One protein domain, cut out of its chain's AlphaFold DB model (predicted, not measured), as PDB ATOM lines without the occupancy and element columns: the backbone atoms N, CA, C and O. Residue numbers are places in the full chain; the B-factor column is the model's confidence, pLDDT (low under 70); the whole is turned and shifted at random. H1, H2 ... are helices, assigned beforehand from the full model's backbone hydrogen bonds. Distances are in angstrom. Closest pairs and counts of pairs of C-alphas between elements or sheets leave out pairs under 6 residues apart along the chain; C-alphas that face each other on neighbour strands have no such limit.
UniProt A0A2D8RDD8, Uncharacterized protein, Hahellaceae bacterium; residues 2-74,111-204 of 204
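What this domain is: This is residues 2 to 74 and 111 to 204 of the 204 residues of an uncharacterized protein of Hahellaceae bacterium (UniProt A0A2D8RDD8). Two groups of helices make one rounded body. At one end H1 and H2 pack on H4 at about right angles, while at the other H5, H6, H9 and H8 form a loose four-helix ring, with H7 packed on H8 and side by side with H4; H3 and H4 pack on H6 and join the groups. The printed part has 167 residues with nine named helices, H1 to H9 in chain order, and no named strand: all helix. The packing is part aligned, part crossed, with 5 of 12 tilted pairs shallow. It is compact, with a radius of gyration of the C-alphas of 14.7 A and spans of 42 by 34 by 30 A.

How they stand to each other: Begin at H1, residues 2 to 11; it and H2, residues 15 to 29, form a helical hairpin and only just touch, with 3 pairs of C-alphas within 8 A, closest at Met 9 and Arg 18, 6.0 A. Next find H3, residues 34 to 46, and then H4, residues 50 to 65, which H2 touches with residues 15 to 19 alone, closest at the C-alphas of Asp 15 and Thr 59, 4.9 A, about perpendicular at 89 degrees. H4 touches H1 with residues 51 to 56 alone, closest at the C-alphas of Cys 6 and Ala 52, 5.1 A. After the cut come H5, residues 114 to 123, and H6, residues 133 to 147, a helical hairpin at a shallow tilt of 14 degrees, opposite ways, closest at the C-alphas of His 122 and Tyr 136, 6.6 A. H3 touches H6, closest at the C-alphas of Ser 45 and Leu 146, 4.9 A. H4 and H6 are the hubs, touching five helices each. H7, residues 151 to 167, touches H4, closest at the C-alphas of Gly 61 and Ala 153, 4.1 A, the same way at 26 degrees. H8, residues 175 to 189, touches H7, closest at the C-alphas of Pro 158 and Ala 185, 4.5 A. H9, residues 194 to 202, touches H6, closest at the C-alphas of Thr 141 and Pro 194, 4.8 A, and H8. H1 and H2 are apart from H5 to H9. Every O i to N i+4 pair is within hydrogen-bond range in H1 to H6, H8 and H9; H7 has 11 of 13.

Where its parts are: Find C-alpha 2 at (187.441, 219.647, 123.229), where H1 begins. H4 runs 22.5 A from C-alpha 50, H7 24.8 A from C-alpha 151, and H9 ends at C-alpha 202, (185.848, 244.500, 136.632).

The domain as a whole: The C-alphas farthest apart, of Arg 11 and Arg 175, are 42.0 A apart. Residues 75 to 110 are not printed; C-alphas 74 and 111 are 9.1 A apart across the cut. Of the links printed whole, none is long. Low confidence, under 70, falls at 13 residues, among them 72 to 74 and 168 to 172.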
ATOM      1  N   ALA A   2     188.801 219.399 122.719       79.94
ATOM      2  CA  ALA A   2     187.441 219.647 123.229       79.94
ATOM      3  C   ALA A   2     186.406 218.575 122.843       79.94
ATOM      4  O   ALA A   2     185.739 218.044 123.723       79.94
ATOM      5  N   GLY A   3     186.345 218.163 121.570       83.56
ATOM      6  CA  GLY A   3     185.425 217.096 121.145       83.56
ATOM      7  C   GLY A   3     185.661 215.750 121.848       83.56
ATOM      8  O   GLY A   3     184.712 215.062 122.201       83.56
ATOM      9  N   ARG A   4     186.922 215.394 122.151       86.81
ATOM     10  CA  ARG A   4     187.239 214.168 122.914       86.81
ATOM     11  C   ARG A   4     186.821 214.294 124.380       86.81
ATOM     12  O   ARG A   4     186.371 213.309 124.951       86.81
ATOM     13  N   LEU A   5     186.945 215.489 124.965       84.88
ATOM     14  CA  LEU A   5     186.449 215.759 126.315       84.88
ATOM     15  C   LEU A   5     184.918 215.665 126.362       84.88
ATOM     16  O   LEU A   5     184.405 214.965 127.222       84.88
ATOM     17  N   CYS A   6     184.201 216.279 125.413       86.38
ATOM     18  CA  CYS A   6     182.736 216.196 125.334       86.38
ATOM     19  C   CYS A   6     182.268 214.738 125.243       86.38
ATOM     20  O   CYS A   6     181.447 214.296 126.041       86.38
ATOM     21  N   GLN A   7     182.880 213.954 124.353       88.50
ATOM     22  CA  GLN A   7     182.590 212.526 124.227       88.50
ATOM     23  C   GLN A   7     182.894 211.741 125.512       88.50
ATOM     24  O   GLN A   7     182.126 210.860 125.885       88.50
ATOM     25  N   ALA A   8     183.977 212.062 126.228       86.00
ATOM     26  CA  ALA A   8     184.269 211.440 127.519       86.00
ATOM     27  C   ALA A   8     183.222 211.802 128.589       86.00
ATOM     28  O   ALA A   8     182.781 210.922 129.322       86.00
ATOM     29  N   MET A   9     182.779 213.063 128.647       88.38
ATOM     30  CA  MET A   9     181.734 213.520 129.577       88.38
ATOM     31  C   MET A   9     180.384 212.840 129.334       88.38
ATOM     32  O   MET A   9     179.612 212.674 130.276       88.38
ATOM     33  N   LEU A  10     180.102 212.449 128.092       90.31
ATOM     34  CA  LEU A  10     178.865 211.761 127.722       90.31
ATOM     35  C   LEU A  10     178.919 210.251 127.954       90.31
ATOM     36  O   LEU A  10     177.894 209.650 128.247       90.31
ATOM     37  N   ARG A  11     180.098 209.635 127.809       90.75
ATOM     38  CA  ARG A  11     180.269 208.178 127.926       90.75
ATOM     39  C   ARG A  11     180.489 207.687 129.348       90.75
ATOM     40  O   ARG A  11     180.250 206.518 129.617       90.75
ATOM     41  N   LEU A  12     181.035 208.531 130.218       89.00
ATOM     42  CA  LEU A  12     181.333 208.147 131.593       89.00
ATOM     43  C   LEU A  12     180.116 208.352 132.480       89.00
ATOM     44  O   LEU A  12     179.527 209.438 132.487       89.00
ATOM     45  N   ASP A  13     179.827 207.341 133.287       85.69
ATOM     46  CA  ASP A  13     178.813 207.405 134.325       85.69
ATOM     47  C   ASP A  13     179.409 207.926 135.637       85.69
ATOM     48  O   ASP A  13     180.479 207.503 136.091       85.69
ATOM     49  N   GLY A  14     178.684 208.861 136.250       86.94
ATOM     50  CA  GLY A  14     179.025 209.451 137.539       86.94
ATOM     51  C   GLY A  14     180.014 210.618 137.470       86.94
ATOM     52  O   GLY A  14     181.003 210.617 136.732       86.94
ATOM     53  N   ASP A  15     179.763 211.620 138.312       88.62
ATOM     54  CA  ASP A  15     180.558 212.850 138.365       88.62
ATOM     55  C   ASP A  15     181.990 212.593 138.864       88.62
ATOM     56  O   ASP A  15     182.935 213.233 138.408       88.62
ATOM     57  N   ALA A  16     182.193 211.589 139.726       86.88
ATOM     58  CA  ALA A  16     183.519 211.193 140.202       86.88
ATOM     59  C   ALA A  16     184.427 210.671 139.070       86.88
ATOM     60  O   ALA A  16     185.589 211.070 138.973       86.88
ATOM     61  N   SER A  17     183.896 209.830 138.175       87.88
ATOM     62  CA  SER A  17     184.628 209.295 137.017       87.88
ATOM     63  C   SER A  17     185.007 210.406 136.036       87.88
ATOM     64  O   SER A  17     186.134 210.464 135.537       87.88
ATOM     65  N   ARG A  18     184.074 211.332 135.787       90.94
ATOM     66  CA  ARG A  18     184.291 212.506 134.926       90.94
ATOM     67  C   ARG A  18     185.342 213.444 135.513       90.94
ATOM     68  O   ARG A  18     186.232 213.891 134.786       90.94
ATOM     69  N   LEU A  19     185.297 213.677 136.824       88.31
ATOM     70  CA  LEU A  19     186.294 214.471 137.540       88.31
ATOM     71  C   LEU A  19     187.684 213.827 137.473       88.31
ATOM     72  O   LEU A  19     188.663 214.524 137.208       88.31
ATOM     73  N   ALA A  20     187.783 212.506 137.642       87.69
ATOM     74  CA  ALA A  20     189.045 211.782 137.500       87.69
ATOM     75  C   ALA A  20     189.656 211.961 136.100       87.69
ATOM     76  O   ALA A  20     190.854 212.219 135.977       87.69
ATOM     77  N   VAL A  21     188.838 211.916 135.042       88.75
ATOM     78  CA  VAL A  21     189.305 212.197 133.676       88.75
ATOM     79  C   VAL A  21     189.738 213.649 133.508       88.75
ATOM     80  O   VAL A  21     190.782 213.897 132.906       88.75
ATOM     81  N   LEU A  22     188.994 214.608 134.060       86.62
ATOM     82  CA  LEU A  22     189.369 216.020 134.006       86.62
ATOM     83  C   LEU A  22     190.731 216.266 134.676       86.62
ATOM     84  O   LEU A  22     191.600 216.929 134.106       86.62
ATOM     85  N   LYS A  23     190.958 215.656 135.842       85.56
ATOM     86  CA  LYS A  23     192.241 215.693 136.554       85.56
ATOM     87  C   LYS A  23     193.360 215.012 135.771       85.56
ATOM     88  O   LYS A  23     194.447 215.571 135.664       85.56
ATOM     89  N   ALA A  24     193.096 213.857 135.163       85.25
ATOM     90  CA  ALA A  24     194.067 213.159 134.321       85.25
ATOM     91  C   ALA A  24     194.459 213.983 133.083       85.25
ATOM     92  O   ALA A  24     195.625 213.993 132.686       85.25
ATOM     93  N   VAL A  25     193.507 214.712 132.492       83.88
ATOM     94  CA  VAL A  25     193.775 215.651 131.397       83.88
ATOM     95  C   VAL A  25     194.754 216.731 131.848       83.88
ATOM     96  O   VAL A  25     195.737 216.973 131.154       83.88
ATOM     97  N   ILE A  26     194.534 217.342 133.009       80.06
ATOM     98  CA  ILE A  26     195.409 218.403 133.530       80.06
ATOM     99  C   ILE A  26     196.785 217.852 133.887       80.06
ATOM    100  O   ILE A  26     197.790 218.416 133.465       80.06
ATOM    101  N   ALA A  27     196.839 216.708 134.572       80.62
ATOM    102  CA  ALA A  27     198.092 216.038 134.905       80.62
ATOM    103  C   ALA A  27     198.925 215.736 133.649       80.62
ATOM    104  O   ALA A  27     200.135 215.952 133.635       80.62
ATOM    105  N   ARG A  28     198.275 215.298 132.565       81.25
ATOM    106  CA  ARG A  28     198.931 215.023 131.281       81.25
ATOM    107  C   ARG A  28     199.365 216.288 130.540       81.25
ATOM    108  O   ARG A  28     200.327 216.231 129.780       81.25
ATOM    109  N   LEU A  29     198.655 217.398 130.710       75.81
ATOM    110  CA  LEU A  29     199.054 218.677 130.129       75.81
ATOM    111  C   LEU A  29     200.233 219.319 130.888       75.81
ATOM    112  O   LEU A  29     200.967 220.111 130.302       75.81
ATOM    113  N   GLY A  30     200.438 218.946 132.152       71.06
ATOM    114  CA  GLY A  30     201.554 219.388 132.983       71.06
ATOM    115  C   GLY A  30     201.200 220.540 133.936       71.06
ATOM    116  O   GLY A  30     200.114 221.119 133.856       71.06
ATOM    117  N   PRO A  31     202.123 220.894 134.852       63.53
ATOM    118  CA  PRO A  31     201.858 221.810 135.968       63.53
ATOM    119  C   PRO A  31     201.495 223.236 135.524       63.53
ATOM    120  O   PRO A  31     200.724 223.922 136.189       63.53
ATOM    121  N   ASP A  32     201.989 223.668 134.362       68.12
ATOM    122  CA  ASP A  32     201.759 225.007 133.811       68.12
ATOM    123  C   ASP A  32     200.585 225.090 132.826       68.12
ATOM    124  O   ASP A  32     200.389 226.118 132.169       68.12
ATOM    125  N   ALA A  33     199.793 224.030 132.696       74.69
ATOM    126  CA  ALA A  33     198.774 223.953 131.661       74.69
ATOM    127  C   ALA A  33     197.372 224.373 132.102       74.69
ATOM    128  O   ALA A  33     196.421 224.249 131.330       74.69
ATOM    129  N   TYR A  34     197.221 224.917 133.307       82.75
ATOM    130  CA  TYR A  34     195.922 225.391 133.773       82.75
ATOM    131  C   TYR A  34     195.263 226.426 132.836       82.75
ATOM    132  O   TYR A  34     194.076 226.296 132.548       82.75
ATOM    133  N   PRO A  35     195.996 227.367 132.206       87.38
ATOM    134  CA  PRO A  35     195.424 228.209 131.153       87.38
ATOM    135  C   PRO A  35     194.888 227.430 129.944       87.38
ATOM    136  O   PRO A  35     193.916 227.850 129.319       87.38
ATOM    137  N   ALA A  36     195.499 226.293 129.597       86.31
ATOM    138  CA  ALA A  36     194.993 225.425 128.537       86.31
ATOM    139  C   ALA A  36     193.690 224.730 128.958       86.31
ATOM    140  O   ALA A  36     192.804 224.571 128.119       86.31
ATOM    141  N   LEU A  37     193.533 224.392 130.246       87.75
ATOM    142  CA  LEU A  37     192.251 223.954 130.799       87.75
ATOM    143  C   LEU A  37     191.199 225.060 130.682       87.75
ATOM    144  O   LEU A  37     190.131 224.789 130.148       87.75
ATOM    145  N   ILE A  38     191.494 226.292 131.115       91.00
ATOM    146  CA  ILE A  38     190.550 227.420 130.994       91.00
ATOM    147  C   ILE A  38     190.086 227.576 129.544       91.00
ATOM    148  O   ILE A  38     188.887 227.592 129.280       91.00
ATOM    149  N   LYS A  39     191.029 227.585 128.594       90.62
ATOM    150  CA  LYS A  39     190.715 227.639 127.160       90.62
ATOM    151  C   LYS A  39     189.839 226.470 126.716       90.62
ATOM    152  O   LYS A  39     188.878 226.668 125.976       90.62
ATOM    153  N   LEU A  40     190.147 225.254 127.164       90.56
ATOM    154  CA  LEU A  40     189.366 224.060 126.850       90.56
ATOM    155  C   LEU A  40     187.926 224.177 127.367       90.56
ATOM    156  O   LEU A  40     187.001 223.881 126.613       90.56
ATOM    157  N   LEU A  41     187.734 224.641 128.604       92.50
ATOM    158  CA  LEU A  41     186.415 224.874 129.197       92.50
ATOM    159  C   LEU A  41     185.643 225.946 128.422       92.50
ATOM    160  O   LEU A  41     184.478 225.733 128.097       92.50
ATOM    161  N   THR A  42     186.291 227.048 128.037       93.06
ATOM    162  CA  THR A  42     185.635 228.085 127.228       93.06
ATOM    163  C   THR A  42     185.247 227.587 125.837       93.06
ATOM    164  O   THR A  42     184.142 227.869 125.390       93.06
ATOM    165  N   ILE A  43     186.064 226.746 125.194       92.81
ATOM    166  CA  ILE A  43     185.695 226.119 123.912       92.81
ATOM    167  C   ILE A  43     184.479 225.194 124.089       92.81
ATOM    168  O   ILE A  43     183.587 225.166 123.246       92.81
ATOM    169  N   VAL A  44     184.411 224.428 125.185       91.00
ATOM    170  CA  VAL A  44     183.240 223.581 125.476       91.00
ATOM    171  C   VAL A  44     181.997 224.432 125.750       91.00
ATOM    172  O   VAL A  44     180.911 224.066 125.304       91.00
ATOM    173  N   SER A  45     182.144 225.582 126.414       92.69
ATOM    174  CA  SER A  45     181.036 226.516 126.657       92.69
ATOM    175  C   SER A  45     180.391 227.030 125.363       92.69
ATOM    176  O   SER A  45     179.181 227.241 125.325       92.69
ATOM    177  N   GLU A  46     181.169 227.143 124.285       92.31
ATOM    178  CA  GLU A  46     180.722 227.601 122.962       92.31
ATOM    179  C   GLU A  46     180.181 226.463 122.078       92.31
ATOM    180  O   GLU A  46     179.543 226.717 121.061       92.31
ATOM    181  N   SER A  47     180.401 225.200 122.461       90.75
ATOM    182  CA  SER A  47     179.924 224.029 121.714       90.75
ATOM    183  C   SER A  47     178.396 224.015 121.575       90.75
ATOM    184  O   SER A  47     177.680 224.503 122.442       90.75
ATOM    185  N   SER A  48     177.843 223.393 120.535       88.69
ATOM    186  CA  SER A  48     176.393 223.148 120.443       88.69
ATOM    187  C   SER A  48     175.927 221.954 121.292       88.69
ATOM    188  O   SER A  48     174.730 221.719 121.441       88.69
ATOM    189  N   GLU A  49     176.855 221.174 121.853       92.06
ATOM    190  CA  GLU A  49     176.550 219.916 122.538       92.06
ATOM    191  C   GLU A  49     176.133 220.138 124.002       92.06
ATOM    192  O   GLU A  49     176.933 220.029 124.936       92.06
ATOM    193  N   GLN A  50     174.850 220.454 124.204       93.69
ATOM    194  CA  GLN A  50     174.303 220.845 125.508       93.69
ATOM    195  C   GLN A  50     174.467 219.768 126.589       93.69
ATOM    196  O   GLN A  50     174.830 220.080 127.720       93.69
ATOM    197  N   ALA A  51     174.276 218.493 126.243       92.50
ATOM    198  CA  ALA A  51     174.428 217.393 127.193       92.50
ATOM    199  C   ALA A  51     175.858 217.308 127.765       92.50
ATOM    200  O   ALA A  51     176.041 217.040 128.955       92.50
ATOM    201  N   ALA A  52     176.876 217.590 126.944       91.75
ATOM    202  CA  ALA A  52     178.262 217.631 127.398       91.75
ATOM    203  C   ALA A  52     178.518 218.831 128.322       91.75
ATOM    204  O   ALA A  52     179.212 218.675 129.327       91.75
ATOM    205  N   LYS A  53     177.921 219.999 128.030       95.00
ATOM    206  CA  LYS A  53     177.997 221.178 128.909       95.00
ATOM    207  C   LYS A  53     177.392 220.894 130.273       95.00
ATOM    208  O   LYS A  53     178.075 221.088 131.267       95.00
ATOM    209  N   THR A  54     176.166 220.377 130.323       95.88
ATOM    210  CA  THR A  54     175.483 220.040 131.581       95.88
ATOM    211  C   THR A  54     176.263 218.991 132.378       95.88
ATOM    212  O   THR A  54     176.447 219.141 133.582       95.88
ATOM    213  N   SER A  55     176.792 217.954 131.717       93.69
ATOM    214  CA  SER A  55     177.629 216.931 132.361       93.69
ATOM    215  C   SER A  55     178.906 217.521 132.980       93.69
ATOM    216  O   SER A  55     179.258 217.227 134.128       93.69
ATOM    217  N   LEU A  56     179.581 218.407 132.245       93.69
ATOM    218  CA  LEU A  56     180.784 219.083 132.714       93.69
ATOM    219  C   LEU A  56     180.479 220.086 133.837       93.69
ATOM    220  O   LEU A  56     181.191 220.106 134.838       93.69
ATOM    221  N   ALA A  57     179.404 220.863 133.707       95.56
ATOM    222  CA  ALA A  57     178.920 221.801 134.714       95.56
ATOM    223  C   ALA A  57     178.630 221.089 136.036       95.56
ATOM    224  O   ALA A  57     179.176 221.461 137.076       95.56
ATOM    225  N   ARG A  58     177.869 219.991 135.984       94.62
ATOM    226  CA  ARG A  58     177.586 219.143 137.145       94.62
ATOM    227  C   ARG A  58     178.856 218.613 137.794       94.62
ATOM    228  O   ARG A  58     178.990 218.676 139.013       94.62
ATOM    229  N   THR A  59     179.809 218.148 136.986       93.19
ATOM    230  CA  THR A  59     181.109 217.655 137.469       93.19
ATOM    231  C   THR A  59     181.890 218.754 138.199       93.19
ATOM    232  O   THR A  59     182.442 218.506 139.271       93.19
ATOM    233  N   LEU A  60     181.913 219.979 137.660       91.69
ATOM    234  CA  LEU A  60     182.558 221.130 138.299       91.69
ATOM    235  C   LEU A  60     181.846 221.532 139.596       91.69
ATOM    236  O   LEU A  60     182.512 221.747 140.604       91.69
ATOM    237  N   GLY A  61     180.513 221.568 139.609       89.12
ATOM    238  CA  GLY A  61     179.729 221.837 140.818       89.12
ATOM    239  C   GLY A  61     179.928 220.777 141.909       89.12
ATOM    240  O   GLY A  61     180.052 221.116 143.086       89.12
ATOM    241  N   TYR A  62     180.013 219.500 141.525       87.31
ATOM    242  CA  TYR A  62     180.346 218.389 142.422       87.31
ATOM    243  C   TYR A  62     181.750 218.544 143.025       87.31
ATOM    244  O   TYR A  62     181.927 218.385 144.234       87.31
ATOM    245  N   ALA A  63     182.741 218.890 142.201       86.94
ATOM    246  CA  ALA A  63     184.112 219.099 142.651       86.94
ATOM    247  C   ALA A  63     184.241 220.326 143.570       86.94
ATOM    248  O   ALA A  63     184.896 220.239 144.607       86.94
ATOM    249  N   ALA A  64     183.567 221.434 143.239       85.38
ATOM    250  CA  ALA A  64     183.560 222.666 144.030       85.38
ATOM    251  C   ALA A  64     183.022 222.428 145.444       85.38
ATOM    252  O   ALA A  64     183.672 222.778 146.425       85.38
ATOM    253  N   GLN A  65     181.888 221.732 145.566       81.75
ATOM    254  CA  GLN A  65     181.292 221.406 146.865       81.75
ATOM    255  C   GLN A  65     182.221 220.569 147.763       81.75
ATOM    256  O   GLN A  65     182.132 220.636 148.987       81.75
ATOM    257  N   ARG A  66     183.096 219.757 147.166       79.38
ATOM    258  CA  ARG A  66     184.021 218.874 147.886       79.38
ATOM    259  C   ARG A  66     185.390 219.503 148.142       79.38
ATOM    260  O   ARG A  66     186.217 218.855 148.778       79.38
ATOM    261  N   GLY A  67     185.639 220.713 147.635       75.81
ATOM    262  CA  GLY A  67     186.977 221.305 147.620       75.81
ATOM    263  C   GLY A  67     187.976 220.479 146.805       75.81
ATOM    264  O   GLY A  67     189.152 220.445 147.144       75.81
ATOM    265  N   ASP A  68     187.498 219.774 145.775       80.62
ATOM    266  CA  ASP A  68     188.268 218.813 144.971       80.62
ATOM    267  C   ASP A  68     188.375 219.249 143.497       80.62
ATOM    268  O   ASP A  68     188.500 218.428 142.577       80.62
ATOM    269  N   LEU A  69     188.253 220.561 143.260       77.06
ATOM    270  CA  LEU A  69     188.383 221.154 141.935       77.06
ATOM    271  C   LEU A  69     189.760 220.853 141.345       77.06
ATOM    272  O   LEU A  69     190.741 220.708 142.072       77.06
ATOM    273  N   PRO A  70     189.862 220.762 140.011       67.81
ATOM    274  CA  PRO A  70     191.161 220.650 139.397       67.81
ATOM    275  C   PRO A  70     191.995 221.886 139.721       67.81
ATOM    276  O   PRO A  70     191.541 223.014 139.526       67.81
ATOM    277  N   GLU A  71     193.207 221.656 140.202       70.31
ATOM    278  CA  GLU A  71     194.007 222.690 140.842       70.31
ATOM    279  C   GLU A  71     194.963 223.365 139.863       70.31
ATOM    280  O   GLU A  71     195.779 222.713 139.205       70.31
ATOM    281  N   GLY A  72     194.876 224.690 139.786       59.62
ATOM    282  CA  GLY A  72     195.880 225.517 139.136       59.62
ATOM    283  C   GLY A  72     196.852 226.082 140.160       59.62
ATOM    284  O   GLY A  72     196.431 226.669 141.157       59.62
ATOM    285  N   GLN A  73     198.153 225.954 139.897       65.56
ATOM    286  CA  GLN A  73     199.180 226.623 140.693       65.56
ATOM    287  C   GLN A  73     199.539 227.969 140.054       65.56
ATOM    288  O   GLN A  73     199.921 228.052 138.883       65.56
ATOM    289  N   LEU A  74     199.416 229.039 140.835       57.84
ATOM    290  CA  LEU A  74     200.040 230.328 140.556       57.84
ATOM    291  C   LEU A  74     201.061 230.576 141.655       57.84
ATOM    292  O   LEU A  74     200.770 230.354 142.828       57.84
ATOM    293  N   GLY A 111     193.885 223.953 145.919       63.59
ATOM    294  CA  GLY A 111     194.280 224.653 144.707       63.59
ATOM    295  C   GLY A 111     193.156 225.511 144.135       63.59
ATOM    296  O   GLY A 111     191.987 225.399 144.502       63.59
ATOM    297  N   LEU A 112     193.527 226.441 143.258       73.75
ATOM    298  CA  LEU A 112     192.570 227.372 142.669       73.75
ATOM    299  C   LEU A 112     191.714 226.647 141.630       73.75
ATOM    300  O   LEU A 112     192.262 226.001 140.732       73.75
ATOM    301  N   GLY A 113     190.393 226.789 141.751       85.25
ATOM    302  CA  GLY A 113     189.435 226.397 140.723       85.25
ATOM    303  C   GLY A 113     189.499 227.298 139.481       85.25
ATOM    304  O   GLY A 113     190.235 228.289 139.468       85.25
ATOM    305  N   PRO A 114     188.747 226.980 138.408       91.25
ATOM    306  CA  PRO A 114     188.841 227.711 137.146       91.25
ATOM    307  C   PRO A 114     188.596 229.223 137.246       91.25
ATOM    308  O   PRO A 114     189.348 230.008 136.664       91.25
ATOM    309  N   ILE A 115     187.566 229.637 137.987       93.81
ATOM    310  CA  ILE A 115     187.188 231.053 138.133       93.81
ATOM    311  C   ILE A 115     188.149 231.774 139.084       93.81
ATOM    312  O   ILE A 115     188.576 232.901 138.820       93.81
ATOM    313  N   GLU A 116     188.538 231.103 140.162       91.19
ATOM    314  CA  GLU A 116     189.468 231.585 141.175       91.19
ATOM    315  C   GLU A 116     190.851 231.816 140.564       91.19
ATOM    316  O   GLU A 116     191.433 232.888 140.721       91.19
ATOM    317  N   TYR A 117     191.344 230.854 139.781       88.81
ATOM    318  CA  TYR A 117     192.601 230.964 139.050       88.81
ATOM    319  C   TYR A 117     192.575 232.123 138.059       88.81
ATOM    320  O   TYR A 117     193.516 232.915 138.019       88.81
ATOM    321  N   LEU A 118     191.511 232.229 137.257       92.31
ATOM    322  CA  LEU A 118     191.365 233.294 136.268       92.31
ATOM    323  C   LEU A 118     191.384 234.675 136.943       92.31
ATOM    324  O   LEU A 118     192.050 235.590 136.462       92.31
ATOM    325  N   THR A 119     190.706 234.801 138.083       92.19
ATOM    326  CA  THR A 119     190.624 236.049 138.852       92.19
ATOM    327  C   THR A 119     191.955 236.401 139.504       92.19
ATOM    328  O   THR A 119     192.403 237.539 139.390       92.19
ATOM    329  N   VAL A 120     192.659 235.432 140.097       88.12
ATOM    330  CA  VAL A 120     194.019 235.648 140.625       88.12
ATOM    331  C   VAL A 120     194.988 236.041 139.506       88.12
ATOM    332  O   VAL A 120     195.789 236.954 139.691       88.12
ATOM    333  N   TRP A 121     194.917 235.388 138.343       88.12
ATOM    334  CA  TRP A 121     195.782 235.702 137.203       88.12
ATOM    335  C   TRP A 121     195.535 237.119 136.665       88.12
ATOM    336  O   TRP A 121     196.485 237.816 136.312       88.12
ATOM    337  N   HIS A 122     194.285 237.581 136.645       90.31
ATOM    338  CA  HIS A 122     193.959 238.964 136.285       90.31
ATOM    339  C   HIS A 122     194.428 239.971 137.348       90.31
ATOM    340  O   HIS A 122     195.066 240.966 137.016       90.31
ATOM    341  N   SER A 123     194.161 239.695 138.626       85.00
ATOM    342  CA  SER A 123     194.330 240.669 139.714       85.00
ATOM    343  C   SER A 123     195.748 240.758 140.289       85.00
ATOM    344  O   SER A 123     196.044 241.681 141.049       85.00
ATOM    345  N   GLN A 124     196.638 239.802 140.004       80.06
ATOM    346  CA  GLN A 124     197.940 239.715 140.671       80.06
ATOM    347  C   GLN A 124     199.104 239.574 139.691       80.06
ATOM    348  O   GLN A 124     198.997 238.984 138.619       80.06
ATOM    349  N   LYS A 125     200.279 240.074 140.102       70.44
ATOM    350  CA  LYS A 125     201.529 239.788 139.394       70.44
ATOM    351  C   LYS A 125     201.879 238.318 139.587       70.44
ATOM    352  O   LYS A 125     202.281 237.918 140.677       70.44
ATOM    353  N   THR A 126     201.754 237.536 138.527       73.06
ATOM    354  CA  THR A 126     202.144 236.124 138.509       73.06
ATOM    355  C   THR A 126     203.411 235.942 137.673       73.06
ATOM    356  O   THR A 126     203.973 236.902 137.141       73.06
ATOM    357  N   GLN A 127     203.865 234.700 137.515       69.38
ATOM    358  CA  GLN A 127     204.897 234.340 136.541       69.38
ATOM    359  C   GLN A 127     204.432 234.471 135.074       69.38
ATOM    360  O   GLN A 127     205.207 234.189 134.161       69.38
ATOM    361  N   ARG A 128     203.169 234.847 134.829       71.69
ATOM    362  CA  ARG A 128     202.548 234.927 133.501       71.69
ATOM    363  C   ARG A 128     202.287 236.380 133.091       71.69
ATOM    364  O   ARG A 128     202.140 237.236 133.963       71.69
ATOM    365  N   PRO A 129     202.172 236.662 131.777       80.00
ATOM    366  CA  PRO A 129     201.679 237.950 131.296       80.00
ATOM    367  C   PRO A 129     200.310 238.267 131.896       80.00
ATOM    368  O   PRO A 129     199.502 237.357 132.096       80.00
ATOM    369  N   TYR A 130     200.049 239.544 132.159       81.06
ATOM    370  CA  TYR A 130     198.750 239.988 132.652       81.06
ATOM    371  C   TYR A 130     197.648 239.716 131.628       81.06
ATOM    372  O   TYR A 130     197.844 239.875 130.421       81.06
ATOM    373  N   LEU A 131     196.481 239.324 132.132       87.44
ATOM    374  CA  LEU A 131     195.261 239.299 131.337       87.44
ATOM    375  C   LEU A 131     194.745 240.726 131.186       87.44
ATOM    376  O   LEU A 131     194.700 241.475 132.159       87.44
ATOM    377  N   THR A 132     194.340 241.095 129.974       92.94
ATOM    378  CA  THR A 132     193.596 242.338 129.769       92.94
ATOM    379  C   THR A 132     192.177 242.180 130.308       92.94
ATOM    380  O   THR A 132     191.649 241.065 130.356       92.94
ATOM    381  N   ASP A 133     191.531 243.292 130.653       95.44
ATOM    382  CA  ASP A 133     190.152 243.289 131.157       95.44
ATOM    383  C   ASP A 133     189.178 242.620 130.180       95.44
ATOM    384  O   ASP A 133     188.334 241.827 130.589       95.44
ATOM    385  N   ALA A 134     189.349 242.864 128.876       95.31
ATOM    386  CA  ALA A 134     188.530 242.250 127.833       95.31
ATOM    387  C   ALA A 134     188.675 240.718 127.799       95.31
ATOM    388  O   ALA A 134     187.680 240.003 127.707       95.31
ATOM    389  N   VAL A 135     189.906 240.205 127.904       94.75
ATOM    390  CA  VAL A 135     190.173 238.757 127.902       94.75
ATOM    391  C   VAL A 135     189.657 238.114 129.188       94.75
ATOM    392  O   VAL A 135     189.067 237.037 129.146       94.75
ATOM    393  N   TYR A 136     189.850 238.775 130.329       95.56
ATOM    394  CA  TYR A 136     189.314 238.322 131.608       95.56
ATOM    395  C   TYR A 136     187.784 238.224 131.577       95.56
ATOM    396  O   TYR A 136     187.240 237.164 131.890       95.56
ATOM    397  N   ALA A 137     187.097 239.284 131.144       97.38
ATOM    398  CA  ALA A 137     185.640 239.324 131.090       97.38
ATOM    399  C   ALA A 137     185.054 238.285 130.124       97.38
ATOM    400  O   ALA A 137     184.081 237.616 130.476       97.38
ATOM    401  N   ASP A 138     185.658 238.101 128.945       97.50
ATOM    402  CA  ASP A 138     185.233 237.085 127.973       97.50
ATOM    403  C   ASP A 138     185.333 235.668 128.558       97.50
ATOM    404  O   ASP A 138     184.356 234.912 128.560       97.50
ATOM    405  N   HIS A 139     186.488 235.316 129.132       97.06
ATOM    406  CA  HIS A 139     186.678 233.994 129.725       97.06
ATOM    407  C   HIS A 139     185.788 233.774 130.952       97.06
ATOM    408  O   HIS A 139     185.219 232.691 131.093       97.06
ATOM    409  N   LEU A 140     185.628 234.778 131.817       98.00
ATOM    410  CA  LEU A 140     184.764 234.685 132.994       98.00
ATOM    411  C   LEU A 140     183.301 234.469 132.590       98.00
ATOM    412  O   LEU A 140     182.657 233.551 133.096       98.00
ATOM    413  N   THR A 141     182.810 235.239 131.617       98.38
ATOM    414  CA  THR A 141     181.456 235.103 131.054       98.38
ATOM    415  C   THR A 141     181.210 233.677 130.557       98.38
ATOM    416  O   THR A 141     180.200 233.060 130.895       98.38
ATOM    417  N   LYS A 142     182.159 233.119 129.799       98.12
ATOM    418  CA  LYS A 142     182.079 231.762 129.239       98.12
ATOM    419  C   LYS A 142     182.121 230.668 130.301       98.12
ATOM    420  O   LYS A 142     181.387 229.686 130.200       98.12
ATOM    421  N   LEU A 143     182.953 230.827 131.330       97.69
ATOM    422  CA  LEU A 143     183.027 229.874 132.440       97.69
ATOM    423  C   LEU A 143     181.735 229.861 133.263       97.69
ATOM    424  O   LEU A 143     181.215 228.784 133.546       97.69
ATOM    425  N   ILE A 144     181.192 231.033 133.598       97.75
ATOM    426  CA  ILE A 144     179.914 231.137 134.314       97.75
ATOM    427  C   ILE A 144     178.789 230.550 133.454       97.75
ATOM    428  O   ILE A 144     178.016 229.730 133.940       97.75
ATOM    429  N   ALA A 145     178.729 230.886 132.160       97.38
ATOM    430  CA  ALA A 145     177.736 230.328 131.241       97.38
ATOM    431  C   ALA A 145     177.824 228.796 131.128       97.38
ATOM    432  O   ALA A 145     176.796 228.124 131.065       97.38
ATOM    433  N   LEU A 146     179.037 228.231 131.140       97.38
ATOM    434  CA  LEU A 146     179.235 226.784 131.183       97.38
ATOM    435  C   LEU A 146     178.668 226.185 132.469       97.38
ATOM    436  O   LEU A 146     177.934 225.207 132.396       97.38
ATOM    437  N   ILE A 147     179.000 226.748 133.631       97.00
ATOM    438  CA  ILE A 147     178.549 226.222 134.929       97.00
ATOM    439  C   ILE A 147     177.027 226.379 135.082       97.00
ATOM    440  O   ILE A 147     176.378 225.486 135.619       97.00
ATOM    441  N   ASN A 148     176.443 227.431 134.507       97.19
ATOM    442  CA  ASN A 148     174.995 227.640 134.441       97.19
ATOM    443  C   ASN A 148     174.253 226.622 133.560       97.19
ATOM    444  O   ASN A 148     173.027 226.621 133.547       97.19
ATOM    445  N   ALA A 149     174.950 225.736 132.842       97.00
ATOM    446  CA  ALA A 149     174.305 224.644 132.114       97.00
ATOM    447  C   ALA A 149     173.731 223.540 133.034       97.00
ATOM    448  O   ALA A 149     173.090 222.617 132.525       97.00
ATOM    449  N   ASP A 150     173.979 223.597 134.349       96.94
ATOM    450  CA  ASP A 150     173.375 222.748 135.384       96.94
ATOM    451  C   ASP A 150     172.976 223.612 136.600       96.94
ATOM    452  O   ASP A 150     173.826 224.245 137.226       96.94
ATOM    453  N   ASP A 151     171.687 223.629 136.953       95.25
ATOM    454  CA  ASP A 151     171.142 224.515 138.001       95.25
ATOM    455  C   ASP A 151     171.756 224.257 139.387       95.25
ATOM    456  O   ASP A 151     171.977 225.175 140.190       95.25
ATOM    457  N   HIS A 152     172.074 222.993 139.684       93.81
ATOM    458  CA  HIS A 152     172.731 222.646 140.937       93.81
ATOM    459  C   HIS A 152     174.162 223.176 140.968       93.81
ATOM    460  O   HIS A 152     174.587 223.695 142.001       93.81
ATOM    461  N   ALA A 153     174.903 223.075 139.865       94.62
ATOM    462  CA  ALA A 153     176.241 223.642 139.753       94.62
ATOM    463  C   ALA A 153     176.223 225.175 139.861       94.62
ATOM    464  O   ALA A 153     177.016 225.720 140.632       94.62
ATOM    465  N   ALA A 154     175.274 225.839 139.194       95.62
ATOM    466  CA  ALA A 154     175.062 227.289 139.261       95.62
ATOM    467  C   ALA A 154     174.841 227.795 140.695       95.62
ATOM    468  O   ALA A 154     175.252 228.895 141.041       95.62
ATOM    469  N   THR A 155     174.243 226.970 141.558       94.88
ATOM    470  CA  THR A 155     174.053 227.298 142.978       94.88
ATOM    471  C   THR A 155     175.260 226.909 143.840       94.88
ATOM    472  O   THR A 155     175.640 227.631 144.763       94.88
ATOM    473  N   ARG A 156     175.855 225.735 143.595       93.94
ATOM    474  CA  ARG A 156     176.922 225.169 144.441       93.94
ATOM    475  C   ARG A 156     178.255 225.880 144.258       93.94
ATOM    476  O   ARG A 156     178.950 226.083 145.246       93.94
ATOM    477  N   TYR A 157     178.607 226.246 143.028       94.19
ATOM    478  CA  TYR A 157     179.902 226.849 142.722       94.19
ATOM    479  C   TYR A 157     180.101 228.211 143.414       94.19
ATOM    480  O   TYR A 157     181.069 228.340 144.163       94.19
ATOM    481  N   PRO A 158     179.205 229.210 143.274       95.44
ATOM    482  CA  PRO A 158     179.380 230.489 143.967       95.44
ATOM    483  C   PRO A 158     179.338 230.352 145.495       95.44
ATOM    484  O   PRO A 158     180.082 231.039 146.189       95.44
ATOM    485  N   ARG A 159     178.551 229.417 146.046       94.25
ATOM    486  CA  ARG A 159     178.583 229.122 147.491       94.25
ATOM    487  C   ARG A 159     179.922 228.547 147.942       94.25
ATOM    488  O   ARG A 159     180.384 228.890 149.024       94.25
ATOM    489  N   ALA A 160     180.535 227.686 147.131       90.88
ATOM    490  CA  ALA A 160     181.863 227.155 147.415       90.88
ATOM    491  C   ALA A 160     182.920 228.270 147.417       90.88
ATOM    492  O   ALA A 160     183.749 228.285 148.319       90.88
ATOM    493  N   ILE A 161     182.833 229.234 146.487       91.31
ATOM    494  CA  ILE A 161     183.695 230.429 146.494       91.31
ATOM    495  C   ILE A 161     183.553 231.177 147.824       91.31
ATOM    496  O   ILE A 161     184.557 231.404 148.490       91.31
ATOM    497  N   LEU A 162     182.328 231.533 148.233       92.00
ATOM    498  CA  LEU A 162     182.103 232.286 149.475       92.00
ATOM    499  C   LEU A 162     182.629 231.540 150.706       92.00
ATOM    500  O   LEU A 162     183.336 232.124 151.522       92.00
ATOM    501  N   LEU A 163     182.371 230.232 150.795       88.50
ATOM    502  CA  LEU A 163     182.885 229.400 151.883       88.50
ATOM    503  C   LEU A 163     184.423 229.388 151.923       88.50
ATOM    504  O   LEU A 163     185.030 229.455 152.992       88.50
ATOM    505  N   ASP A 164     185.074 229.316 150.765       83.94
ATOM    506  CA  ASP A 164     186.532 229.375 150.673       83.94
ATOM    507  C   ASP A 164     187.080 230.763 151.056       83.94
ATOM    508  O   ASP A 164     188.155 230.852 151.652       83.94
ATOM    509  N   LEU A 165     186.353 231.842 150.749       86.00
ATOM    510  CA  LEU A 165     186.713 233.212 151.127       86.00
ATOM    511  C   LEU A 165     186.578 233.475 152.635       86.00
ATOM    512  O   LEU A 165     187.346 234.278 153.164       86.00
ATOM    513  N   GLU A 166     185.642 232.810 153.315       83.12
ATOM    514  CA  GLU A 166     185.479 232.866 154.777       83.12
ATOM    515  C   GLU A 166     186.546 232.041 155.512       83.12
ATOM    516  O   GLU A 166     186.998 232.413 156.594       83.12
ATOM    517  N   THR A 167     186.942 230.901 154.938       73.00
ATOM    518  CA  THR A 167     187.805 229.914 155.610       73.00
ATOM    519  C   THR A 167     189.297 230.075 155.321       73.00
ATOM    520  O   THR A 167     190.116 229.588 156.106       73.00
ATOM    521  N   ARG A 168     189.700 230.742 154.228       67.50
ATOM    522  CA  ARG A 168     191.123 231.007 153.950       67.50
ATOM    523  C   ARG A 168     191.666 232.120 154.842       67.50
ATOM    524  O   ARG A 168     191.261 233.273 154.739       67.50
ATOM    525  N   THR A 169     192.675 231.779 155.637       54.34
ATOM    526  CA  THR A 169     193.492 232.732 156.396       54.34
ATOM    527  C   THR A 169     194.182 233.739 155.466       54.34
ATOM    528  O   THR A 169     194.574 233.397 154.344       54.34
ATOM    529  N   GLU A 170     194.345 234.979 155.938       50.84
ATOM    530  CA  GLU A 170     195.042 236.066 155.239       50.84
ATOM    531  C   GLU A 170     196.386 235.583 154.652       50.84
ATOM    532  O   GLU A 170     197.290 235.187 155.383       50.84
ATOM    533  N   GLY A 171     196.509 235.571 153.319       55.53
ATOM    534  CA  GLY A 171     197.725 235.110 152.632       55.53
ATOM    535  C   GLY A 171     197.505 234.516 151.238       55.53
ATOM    536  O   GLY A 171     198.357 234.664 150.367       55.53
ATOM    537  N   ALA A 172     196.354 233.883 150.988       62.59
ATOM    538  CA  ALA A 172     196.075 233.244 149.692       62.59
ATOM    539  C   ALA A 172     195.567 234.221 148.612       62.59
ATOM    540  O   ALA A 172     195.815 234.026 147.421       62.59
ATOM    541  N   PHE A 173     194.868 235.282 149.021       71.62
ATOM    542  CA  PHE A 173     194.290 236.293 148.137       71.62
ATOM    543  C   PHE A 173     194.687 237.698 148.592       71.62
ATOM    544  O   PHE A 173     194.751 237.981 149.787       71.62
ATOM    545  N   THR A 174     194.928 238.608 147.642       81.25
ATOM    546  CA  THR A 174     194.964 240.043 147.965       81.25
ATOM    547  C   THR A 174     193.557 240.515 148.335       81.25
ATOM    548  O   THR A 174     192.576 239.939 147.863       81.25
ATOM    549  N   ARG A 175     193.439 241.605 149.107       84.88
ATOM    550  CA  ARG A 175     192.133 242.222 149.428       84.88
ATOM    551  C   ARG A 175     191.294 242.504 148.175       84.88
ATOM    552  O   ARG A 175     190.102 242.238 148.167       84.88
ATOM    553  N   GLN A 176     191.938 242.964 147.100       87.81
ATOM    554  CA  GLN A 176     191.278 243.197 145.814       87.81
ATOM    555  C   GLN A 176     190.763 241.898 145.175       87.81
ATOM    556  O   GLN A 176     189.632 241.851 144.707       87.81
ATOM    557  N   THR A 177     191.568 240.826 145.182       89.00
ATOM    558  CA  THR A 177     191.142 239.523 144.635       89.00
ATOM    559  C   THR A 177     189.967 238.958 145.432       89.00
ATOM    560  O   THR A 177     189.032 238.423 144.847       89.00
ATOM    561  N   HIS A 178     190.011 239.093 146.761       90.00
ATOM    562  CA  HIS A 178     188.948 238.656 147.665       90.00
ATOM    563  C   HIS A 178     187.633 239.387 147.364       90.00
ATOM    564  O   HIS A 178     186.657 238.737 147.002       90.00
ATOM    565  N   SER A 179     187.650 240.725 147.351       92.69
ATOM    566  CA  SER A 179     186.470 241.542 147.034       92.69
ATOM    567  C   SER A 179     185.904 241.256 145.635       92.69
ATOM    568  O   SER A 179     184.688 241.219 145.436       92.69
ATOM    569  N   ARG A 180     186.772 240.979 144.657       95.56
ATOM    570  CA  ARG A 180     186.358 240.622 143.296       95.56
ATOM    571  C   ARG A 180     185.680 239.253 143.234       95.56
ATOM    572  O   ARG A 180     184.646 239.125 142.584       95.56
ATOM    573  N   LEU A 181     186.221 238.244 143.916       94.69
ATOM    574  CA  LEU A 181     185.611 236.910 144.003       94.69
ATOM    575  C   LEU A 181     184.285 236.928 144.770       94.69
ATOM    576  O   LEU A 181     183.333 236.276 144.347       94.69
ATOM    577  N   GLU A 182     184.205 237.706 145.848       95.69
ATOM    578  CA  GLU A 182     182.965 237.935 146.589       95.69
ATOM    579  C   GLU A 182     181.908 238.584 145.686       95.69
ATOM    580  O   GLU A 182     180.794 238.075 145.567       95.69
ATOM    581  N   THR A 183     182.285 239.637 144.951       97.81
ATOM    582  CA  THR A 183     181.406 240.309 143.982       97.81
ATOM    583  C   THR A 183     180.888 239.338 142.924       97.81
ATOM    584  O   THR A 183     179.688 239.334 142.639       97.81
ATOM    585  N   ILE A 184     181.755 238.483 142.370       98.00
ATOM    586  CA  ILE A 184     181.356 237.445 141.409       98.00
ATOM    587  C   ILE A 184     180.319 236.513 142.033       98.00
ATOM    588  O   ILE A 184     179.255 236.311 141.453       98.00
ATOM    589  N   ALA A 185     180.614 235.949 143.205       97.44
ATOM    590  CA  ALA A 185     179.761 234.947 143.825       97.44
ATOM    591  C   ALA A 185     178.391 235.506 144.237       97.44
ATOM    592  O   ALA A 185     177.377 234.850 143.998       97.44
ATOM    593  N   LEU A 186     178.339 236.720 144.792       98.00
ATOM    594  CA  LEU A 186     177.086 237.368 145.194       98.00
ATOM    595  C   LEU A 186     176.208 237.711 143.986       98.00
ATOM    596  O   LEU A 186     175.051 237.303 143.939       98.00
ATOM    597  N   ASN A 187     176.767 238.366 142.959       98.19
ATOM    598  CA  ASN A 187     176.004 238.694 141.746       98.19
ATOM    599  C   ASN A 187     175.519 237.424 141.024       98.19
ATOM    600  O   ASN A 187     174.462 237.431 140.393       98.19
ATOM    601  N   TRP A 188     176.280 236.333 141.115       97.94
ATOM    602  CA  TRP A 188     175.882 235.045 140.561       97.94
ATOM    603  C   TRP A 188     174.718 234.413 141.331       97.94
ATOM    604  O   TRP A 188     173.768 233.934 140.712       97.94
ATOM    605  N   LEU A 189     174.736 234.461 142.665       97.06
ATOM    606  CA  LEU A 189     173.619 233.987 143.491       97.06
ATOM    607  C   LEU A 189     172.343 234.818 143.303       97.06
ATOM    608  O   LEU A 189     171.252 234.261 143.402       97.06
ATOM    609  N   ASP A 190     172.478 236.092 142.937       97.06
ATOM    610  CA  ASP A 190     171.371 236.972 142.535       97.06
ATOM    611  C   ASP A 190     170.857 236.704 141.104       97.06
ATOM    612  O   ASP A 190     170.065 237.478 140.564       97.06
ATOM    613  N   ALA A 191     171.305 235.616 140.468       95.12
ATOM    614  CA  ALA A 191     170.898 235.189 139.130       95.12
ATOM    615  C   ALA A 191     171.123 236.246 138.030       95.12
ATOM    616  O   ALA A 191     170.398 236.284 137.030       95.12
ATOM    617  N   ARG A 192     172.145 237.100 138.179       97.12
ATOM    618  CA  ARG A 192     172.538 238.053 137.131       97.12
ATOM    619  C   ARG A 192     173.094 237.337 135.905       97.12
ATOM    620  O   ARG A 192     173.604 236.216 135.985       97.12
ATOM    621  N   ALA A 193     173.018 237.997 134.751       97.00
ATOM    622  CA  ALA A 193     173.569 237.434 133.529       97.00
ATOM    623  C   ALA A 193     175.104 237.302 133.641       97.00
ATOM    624  O   ALA A 193     175.751 238.166 134.235       97.00
ATOM    625  N   PRO A 194     175.722 236.272 133.028       97.56
ATOM    626  CA  PRO A 194     177.173 236.064 133.087       97.56
ATOM    627  C   PRO A 194     178.013 237.291 132.699       97.56
ATOM    628  O   PRO A 194     179.029 237.566 133.333       97.56
ATOM    629  N   ALA A 195     177.564 238.051 131.694       97.38
ATOM    630  CA  ALA A 195     178.234 239.273 131.256       97.38
ATOM    631  C   ALA A 195     178.164 240.392 132.313       97.38
ATOM    632  O   ALA A 195     179.160 241.077 132.543       97.38
ATOM    633  N   ASP A 196     177.028 240.536 133.001       98.06
ATOM    634  CA  ASP A 196     176.850 241.534 134.062       98.06
ATOM    635  C   ASP A 196     177.701 241.196 135.289       98.06
ATOM    636  O   ASP A 196     178.279 242.086 135.911       98.06
ATOM    637  N   ILE A 197     177.831 239.904 135.615       98.00
ATOM    638  CA  ILE A 197     178.716 239.429 136.687       98.00
ATOM    639  C   ILE A 197     180.175 239.769 136.353       98.00
ATOM    640  O   ILE A 197     180.903 240.272 137.208       98.00
ATOM    641  N   ALA A 198     180.602 239.541 135.108       97.25
ATOM    642  CA  ALA A 198     181.954 239.877 134.670       97.25
ATOM    643  C   ALA A 198     182.218 241.393 134.684       97.25
ATOM    644  O   ALA A 198     183.286 241.828 135.118       97.25
ATOM    645  N   ALA A 199     181.241 242.203 134.266       97.50
ATOM    646  CA  ALA A 199     181.325 243.659 134.338       97.50
ATOM    647  C   ALA A 199     181.405 244.159 135.792       97.50
ATOM    648  O   ALA A 199     182.239 245.010 136.103       97.50
ATOM    649  N   ALA A 200     180.599 243.591 136.696       97.25
ATOM    650  CA  ALA A 200     180.648 243.905 138.121       97.25
ATOM    651  C   ALA A 200     182.005 243.536 138.736       97.25
ATOM    652  O   ALA A 200     182.568 244.325 139.486       97.25
ATOM    653  N   ALA A 201     182.566 242.381 138.365       96.56
ATOM    654  CA  ALA A 201     183.895 241.974 138.805       96.56
ATOM    655  C   ALA A 201     184.971 242.982 138.377       96.56
ATOM    656  O   ALA A 201     185.837 243.315 139.177       96.56
ATOM    657  N   LEU A 202     184.911 243.491 137.140       96.00
ATOM    658  CA  LEU A 202     185.848 244.500 136.632       96.00
ATOM    659  C   LEU A 202     185.809 245.823 137.399       96.00
ATOM    660  O   LEU A 202     186.856 246.458 137.516       96.00
ATOM    661  N   ALA A 203     184.651 246.200 137.940       94.94
ATOM    662  CA  ALA A 203     184.443 247.460 138.648       94.94
ATOM    663  C   ALA A 203     185.012 247.502 140.084       94.94
ATOM    664  O   ALA A 203     184.918 248.549 140.724       94.94
ATOM    665  N   VAL A 204     185.582 246.394 140.579       90.38
ATOM    666  CA  VAL A 204     186.201 246.261 141.918       90.38
ATOM    667  C   VAL A 204     187.658 246.716 141.940       90.38
ATOM    668  O   VAL A 204     187.996 247.600 142.749       90.38
TER     669      VAL A 204